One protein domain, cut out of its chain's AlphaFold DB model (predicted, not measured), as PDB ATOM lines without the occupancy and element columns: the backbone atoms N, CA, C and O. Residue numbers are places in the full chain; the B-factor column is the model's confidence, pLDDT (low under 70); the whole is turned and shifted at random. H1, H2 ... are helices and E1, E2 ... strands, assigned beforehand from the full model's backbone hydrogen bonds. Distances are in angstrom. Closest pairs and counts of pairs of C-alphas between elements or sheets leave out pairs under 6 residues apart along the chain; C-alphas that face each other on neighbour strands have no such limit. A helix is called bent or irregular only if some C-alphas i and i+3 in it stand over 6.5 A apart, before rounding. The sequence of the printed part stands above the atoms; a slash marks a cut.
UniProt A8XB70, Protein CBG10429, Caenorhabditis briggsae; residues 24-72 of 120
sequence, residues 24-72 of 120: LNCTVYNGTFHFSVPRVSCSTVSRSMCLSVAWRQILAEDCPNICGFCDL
ATOM      1  N   LEU A  24     -23.211 -21.216  90.140       65.44
ATOM      2  CA  LEU A  24     -23.556 -22.048  91.263       65.44
ATOM      3  C   LEU A  24     -23.040 -23.476  91.075       65.44
ATOM      4  O   LEU A  24     -23.463 -24.177  90.157       65.44
ATOM      5  N   ASN A  25     -22.187 -23.939  91.994       67.56
ATOM      6  CA  ASN A  25     -21.697 -25.314  91.975       67.56
ATOM      7  C   ASN A  25     -22.686 -26.250  92.692       67.56
ATOM      8  O   ASN A  25     -22.798 -26.227  93.926       67.56
ATOM      9  N   CYS A  26     -23.397 -27.059  91.902       64.38
ATOM     10  CA  CYS A  26     -24.484 -27.943  92.323       64.38
ATOM     11  C   CYS A  26     -24.040 -29.408  92.303       64.38
ATOM     12  O   CYS A  26     -24.339 -30.166  91.378       64.38
ATOM     13  N   THR A  27     -23.343 -29.849  93.343       64.94
ATOM     14  CA  THR A  27     -22.856 -31.234  93.426       64.94
ATOM     15  C   THR A  27     -23.779 -32.114  94.259       64.94
ATOM     16  O   THR A  27     -24.160 -31.743  95.370       64.94
ATOM     17  N   VAL A  28     -24.094 -33.311  93.753       60.31
ATOM     18  CA  VAL A  28     -24.800 -34.352  94.513       60.31
ATOM     19  C   VAL A  28     -23.769 -35.300  95.124       60.31
ATOM     20  O   VAL A  28     -23.096 -36.032  94.400       60.31
ATOM     21  N   TYR A  29     -23.655 -35.311  96.455       57.50
ATOM     22  CA  TYR A  29     -22.776 -36.226  97.190       57.50
ATOM     23  C   TYR A  29     -23.591 -37.159  98.067       57.50
ATOM     24  O   TYR A  29     -24.346 -36.709  98.929       57.50
ATOM     25  N   ASN A  30     -23.420 -38.465  97.859       71.38
ATOM     26  CA  ASN A  30     -24.088 -39.506  98.642       71.38
ATOM     27  C   ASN A  30     -25.615 -39.278  98.748       71.38
ATOM     28  O   ASN A  30     -26.206 -39.385  99.819       71.38
ATOM     29  N   GLY A  31     -26.232 -38.857  97.637       69.88
ATOM     30  CA  GLY A  31     -27.668 -38.570  97.544       69.88
ATOM     31  C   GLY A  31     -28.134 -37.250  98.169       69.88
ATOM     32  O   GLY A  31     -29.322 -36.952  98.107       69.88
ATOM     33  N   THR A  32     -27.236 -36.439  98.735       71.00
ATOM     34  CA  THR A  32     -27.558 -35.100  99.251       71.00
ATOM     35  C   THR A  32     -27.122 -34.017  98.269       71.00
ATOM     36  O   THR A  32     -26.061 -34.115  97.647       71.00
ATOM     37  N   PHE A  33     -27.957 -32.990  98.104       70.25
ATOM     38  CA  PHE A  33     -27.656 -31.842  97.254       70.25
ATOM     39  C   PHE A  33     -26.831 -30.826  98.043       70.25
ATOM     40  O   PHE A  33     -27.298 -30.301  99.054       70.25
ATOM     41  N   HIS A  34     -25.606 -30.563  97.594       62.22
ATOM     42  CA  HIS A  34     -24.734 -29.564  98.196       62.22
ATOM     43  C   HIS A  34     -24.645 -28.336  97.292       62.22
ATOM     44  O   HIS A  34     -24.203 -28.422  96.146       62.22
ATOM     45  N   PHE A  35     -25.065 -27.199  97.843       68.69
ATOM     46  CA  PHE A  35     -25.067 -25.899  97.189       68.69
ATOM     47  C   PHE A  35     -23.903 -25.073  97.731       68.69
ATOM     48  O   PHE A  35     -23.869 -24.749  98.919       68.69
ATOM     49  N   SER A  36     -22.948 -24.740  96.866       69.94
ATOM     50  CA  SER A  36     -21.802 -23.893  97.215       69.94
ATOM     51  C   SER A  36     -21.893 -22.591  96.429       69.94
ATOM     52  O   SER A  36     -21.838 -22.622  95.201       69.94
ATOM     53  N   VAL A  37     -22.028 -21.462  97.131       75.69
ATOM     54  CA  VAL A  37     -21.931 -20.134  96.509       75.69
ATOM     55  C   VAL A  37     -20.460 -19.741  96.485       75.69
ATOM     56  O   VAL A  37     -19.863 -19.650  97.565       75.69
ATOM     57  N   PRO A  38     -19.864 -19.524  95.302       77.56
ATOM     58  CA  PRO A  38     -18.496 -19.060  95.236       77.56
ATOM     59  C   PRO A  38     -18.378 -17.666  95.858       77.56
ATOM     60  O   PRO A  38     -19.276 -16.827  95.767       77.56
ATOM     61  N   ARG A  39     -17.250 -17.408  96.518       85.12
ATOM     62  CA  ARG A  39     -16.970 -16.121  97.174       85.12
ATOM     63  C   ARG A  39     -16.699 -15.015  96.157       85.12
ATOM     64  O   ARG A  39     -16.824 -13.835  96.477       85.12
ATOM     65  N   VAL A  40     -16.311 -15.399  94.945       87.50
ATOM     66  CA  VAL A  40     -16.035 -14.514  93.816       87.50
ATOM     67  C   VAL A  40     -16.693 -15.042  92.558       87.50
ATOM     68  O   VAL A  40     -16.737 -16.249  92.345       87.50
ATOM     69  N   SER A  41     -17.143 -14.135  91.691       87.25
ATOM     70  CA  SER A  41     -17.716 -14.553  90.415       87.25
ATOM     71  C   SER A  41     -16.629 -15.083  89.489       87.25
ATOM     72  O   SER A  41     -15.719 -14.339  89.105       87.25
ATOM     73  N   CYS A  42     -16.760 -16.343  89.068       86.12
ATOM     74  CA  CYS A  42     -15.784 -17.000  88.194       86.12
ATOM     75  C   CYS A  42     -15.590 -16.276  86.851       86.12
ATOM     76  O   CYS A  42     -14.511 -16.343  86.269       86.12
ATOM     77  N   SER A  43     -16.593 -15.517  86.397       86.69
ATOM     78  CA  SER A  43     -16.522 -14.684  85.186       86.69
ATOM     79  C   SER A  43     -15.535 -13.509  85.286       86.69
ATOM     80  O   SER A  43     -15.041 -13.025  84.271       86.69
ATOM     81  N   THR A  44     -15.232 -13.057  86.505       89.44
ATOM     82  CA  THR A  44     -14.352 -11.902  86.768       89.44
ATOM     83  C   THR A  44     -12.908 -12.302  87.072       89.44
ATOM     84  O   THR A  44     -12.028 -11.448  87.189       89.44
ATOM     85  N   VAL A  45     -12.650 -13.605  87.195       90.12
ATOM     86  CA  VAL A  45     -11.342 -14.151  87.554       90.12
ATOM     87  C   VAL A  45     -10.388 -14.042  86.367       90.12
ATOM     88  O   VAL A  45     -10.624 -14.593  85.294       90.12
ATOM     89  N   SER A  46      -9.261 -13.364  86.578       91.94
ATOM     90  CA  SER A  46      -8.170 -13.296  85.602       91.94
ATOM     91  C   SER A  46      -7.101 -14.356  85.870       91.94
ATOM     92  O   SER A  46      -6.872 -14.759  87.013       91.94
ATOM     93  N   ARG A  47      -6.352 -14.751  84.831       89.44
ATOM     94  CA  ARG A  47      -5.233 -15.706  84.945       89.44
ATOM     95  C   ARG A  47      -4.161 -15.268  85.944       89.44
ATOM     96  O   ARG A  47      -3.548 -16.118  86.581       89.44
ATOM     97  N   SER A  48      -3.941 -13.966  86.117       91.75
ATOM     98  CA  SER A  48      -2.997 -13.457  87.121       91.75
ATOM     99  C   SER A  48      -3.445 -13.767  88.553       91.75
ATOM    100  O   SER A  48      -2.608 -13.994  89.425       91.75
ATOM    101  N   MET A  49      -4.756 -13.851  88.801       91.88
ATOM    102  CA  MET A  49      -5.301 -14.223  90.107       91.88
ATOM    103  C   MET A  49      -5.036 -15.700  90.415       91.88
ATOM    104  O   MET A  49      -4.714 -16.029  91.551       91.88
ATOM    105  N   CYS A  50      -5.024 -16.570  89.400       91.00
ATOM    106  CA  CYS A  50      -4.640 -17.980  89.543       91.00
ATOM    107  C   CYS A  50      -3.172 -18.189  89.967       91.00
ATOM    108  O   CYS A  50      -2.796 -19.292  90.367       91.00
ATOM    109  N   LEU A  51      -2.329 -17.158  89.864       91.88
ATOM    110  CA  LEU A  51      -0.932 -17.177  90.311       91.88
ATOM    111  C   LEU A  51      -0.738 -16.457  91.654       91.88
ATOM    112  O   LEU A  51       0.327 -16.558  92.257       91.88
ATOM    113  N   SER A  52      -1.755 -15.734  92.127       91.75
ATOM    114  CA  SER A  52      -1.685 -14.966  93.365       91.75
ATOM    115  C   SER A  52      -1.919 -15.853  94.579       91.75
ATOM    116  O   SER A  52      -2.911 -16.577  94.651       91.75
ATOM    117  N   VAL A  53      -1.044 -15.720  95.578       89.94
ATOM    118  CA  VAL A  53      -1.128 -16.450  96.853       89.94
ATOM    119  C   VAL A  53      -2.448 -16.183  97.573       89.94
ATOM    120  O   VAL A  53      -3.030 -17.095  98.154       89.94
ATOM    121  N   ALA A  54      -2.959 -14.952  97.481       89.81
ATOM    122  CA  ALA A  54      -4.211 -14.558  98.125       89.81
ATOM    123  C   ALA A  54      -5.439 -15.253  97.514       89.81
ATOM    124  O   ALA A  54      -6.422 -15.492  98.208       89.81
ATOM    125  N   TRP A  55      -5.386 -15.576  96.220       91.12
ATOM    126  CA  TRP A  55      -6.547 -16.050  95.468       91.12
ATOM    127  C   TRP A  55      -6.515 -17.537  95.173       91.12
ATOM    128  O   TRP A  55      -7.567 -18.149  95.046       91.12
ATOM    129  N   ARG A  56      -5.332 -18.142  95.091       90.19
ATOM    130  CA  ARG A  56      -5.174 -19.518  94.622       90.19
ATOM    131  C   ARG A  56      -6.058 -20.518  95.352       90.19
ATOM    132  O   ARG A  56      -6.753 -21.290  94.700       90.19
ATOM    133  N   GLN A  57      -6.048 -20.486  96.687       86.56
ATOM    134  CA  GLN A  57      -6.848 -21.408  97.499       86.56
ATOM    135  C   GLN A  57      -8.348 -21.178  97.305       86.56
ATOM    136  O   GLN A  57      -9.084 -22.136  97.103       86.56
ATOM    137  N   ILE A  58      -8.776 -19.912  97.281       86.75
ATOM    138  CA  ILE A  58     -10.177 -19.535  97.053       86.75
ATOM    139  C   ILE A  58     -10.634 -20.054  95.686       86.75
ATOM    140  O   ILE A  58     -11.650 -20.730  95.577       86.75
ATOM    141  N   LEU A  59      -9.835 -19.811  94.646       87.56
ATOM    142  CA  LEU A  59     -10.150 -20.206  93.276       87.56
ATOM    143  C   LEU A  59     -10.093 -21.722  93.059       87.56
ATOM    144  O   LEU A  59     -10.799 -22.216  92.189       87.56
ATOM    145  N   ALA A  60      -9.312 -22.475  93.837       84.94
ATOM    146  CA  ALA A  60      -9.331 -23.939  93.799       84.94
ATOM    147  C   ALA A  60     -10.610 -24.547  94.384       84.94
ATOM    148  O   ALA A  60     -10.983 -25.650  93.992       84.94
ATOM    149  N   GLU A  61     -11.282 -23.843  95.292       80.88
ATOM    150  CA  GLU A  61     -12.564 -24.279  95.845       80.88
ATOM    151  C   GLU A  61     -13.757 -23.768  95.030       80.88
ATOM    152  O   GLU A  61     -14.718 -24.507  94.827       80.88
ATOM    153  N   ASP A  62     -13.691 -22.514  94.577       82.81
ATOM    154  CA  ASP A  62     -14.816 -21.804  93.961       82.81
ATOM    155  C   ASP A  62     -14.850 -21.912  92.443       82.81
ATOM    156  O   ASP A  62     -15.888 -22.211  91.862       82.81
ATOM    157  N   CYS A  63     -13.708 -21.669  91.797       85.88
ATOM    158  CA  CYS A  63     -13.595 -21.578  90.342       85.88
ATOM    159  C   CYS A  63     -12.474 -22.473  89.776       85.88
ATOM    160  O   CYS A  63     -11.655 -21.992  88.980       85.88
ATOM    161  N   PRO A  64     -12.399 -23.769  90.152       84.06
ATOM    162  CA  PRO A  64     -11.277 -24.623  89.775       84.06
ATOM    163  C   PRO A  64     -11.118 -24.789  88.257       84.06
ATOM    164  O   PRO A  64      -9.987 -24.893  87.786       84.06
ATOM    165  N   ASN A  65     -12.204 -24.717  87.477       83.50
ATOM    166  CA  ASN A  65     -12.153 -24.763  86.008       83.50
ATOM    167  C   ASN A  65     -11.326 -23.617  85.403       83.50
ATOM    168  O   ASN A  65     -10.554 -23.835  84.473       83.50
ATOM    169  N   ILE A  66     -11.461 -22.396  85.937       86.62
ATOM    170  CA  ILE A  66     -10.845 -21.189  85.356       86.62
ATOM    171  C   ILE A  66      -9.321 -21.229  85.485       86.62
ATOM    172  O   ILE A  66      -8.596 -20.787  84.591       86.62
ATOM    173  N   CYS A  67      -8.836 -21.779  86.597       87.69
ATOM    174  CA  CYS A  67      -7.414 -21.877  86.898       87.69
ATOM    175  C   CYS A  67      -6.802 -23.251  86.577       87.69
ATOM    176  O   CYS A  67      -5.609 -23.439  86.811       87.69
ATOM    177  N   GLY A  68      -7.583 -24.204  86.049       86.88
ATOM    178  CA  GLY A  68      -7.111 -25.559  85.745       86.88
ATOM    179  C   GLY A  68      -6.811 -26.404  86.989       86.88
ATOM    180  O   GLY A  68      -5.918 -27.244  86.971       86.88
ATOM    181  N   PHE A  69      -7.521 -26.165  88.092       86.62
ATOM    182  CA  PHE A  69      -7.331 -26.859  89.369       86.62
ATOM    183  C   PHE A  69      -8.233 -28.088  89.547       86.62
ATOM    184  O   PHE A  69      -8.171 -28.734  90.591       86.62
ATOM    185  N   CYS A  70      -9.051 -28.436  88.550       82.31
ATOM    186  CA  CYS A  70     -10.000 -29.547  88.646       82.31
ATOM    187  C   CYS A  70      -9.348 -30.885  88.998       82.31
ATOM    188  O   CYS A  70      -9.826 -31.587  89.886       82.31
ATOM    189  N   ASP A  71      -8.223 -31.201  88.358       78.94
ATOM    190  CA  ASP A  71      -7.527 -32.479  88.553       78.94
ATOM    191  C   ASP A  71      -6.756 -32.538  89.881       78.94
ATOM    192  O   ASP A  71      -6.189 -33.565  90.252       78.94
ATOM    193  N   LEU A  72      -6.732 -31.425  90.619       77.81
ATOM    194  CA  LEU A  72      -5.965 -31.283  91.849       77.81
ATOM    195  C   LEU A  72      -6.768 -31.671  93.095       77.81
ATOM    196  O   LEU A  72      -6.214 -31.651  94.187       77.81
TER     197      LEU A  72
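Overview. This is residues 24 to 72 of the 120 residues of the protein "Protein CBG10429" of Caenorhabditis briggsae (UniProt A8XB70). A hairpin arm, E1 and E2, whose tip at residues 28 to 33 sticks out, joins a small head of helix H1, short helix H2 and the long loop of residues 37 to 52. The 49 printed residues run E1, E2, H1, H2, mixed helices and antiparallel strands, under half in named elements. The whole is only just compact, close to loose: radius of gyration of the C-alphas 11.6 A, spans 37 by 20 by 15 A.

Arrangement. Start at the hairpin of E1, residues 25 to 29, and E2, residues 32 to 36, antiparallel at 154 degrees; N 29 and O 32 are within hydrogen-bond range at 2.9 A. H1, residues 53 to 62, has 4 of 6 O i to N i+4 pairs within range; H2, residues 64 to 67, is too short for any. H1 and H2 are close but not clearly touching, the closest C-alphas being Leu 59 and Cys 67, 7.1 A. H2 is apart from both strands.

Along the chain. Find C-alpha 25 at (-21.697, -25.314, 91.975), where E1 begins its 12.1 A; E2 spans 12.8 A. H1 spans 15.0 A and is irregular, C-alphas 54 and 57 being 7.4 A apart. H2, 5.5 A, ends at C-alpha 67, (-7.414, -21.877, 86.898).

Size, cuts and confidence. The farthest C-alphas, Gly 31 and Ser 48, are 36.7 A apart. The printed part has no cut; the E2 to H1 link is long. Model pLDDT is under 70 at residues 24 to 29, 31 and 34 to 36.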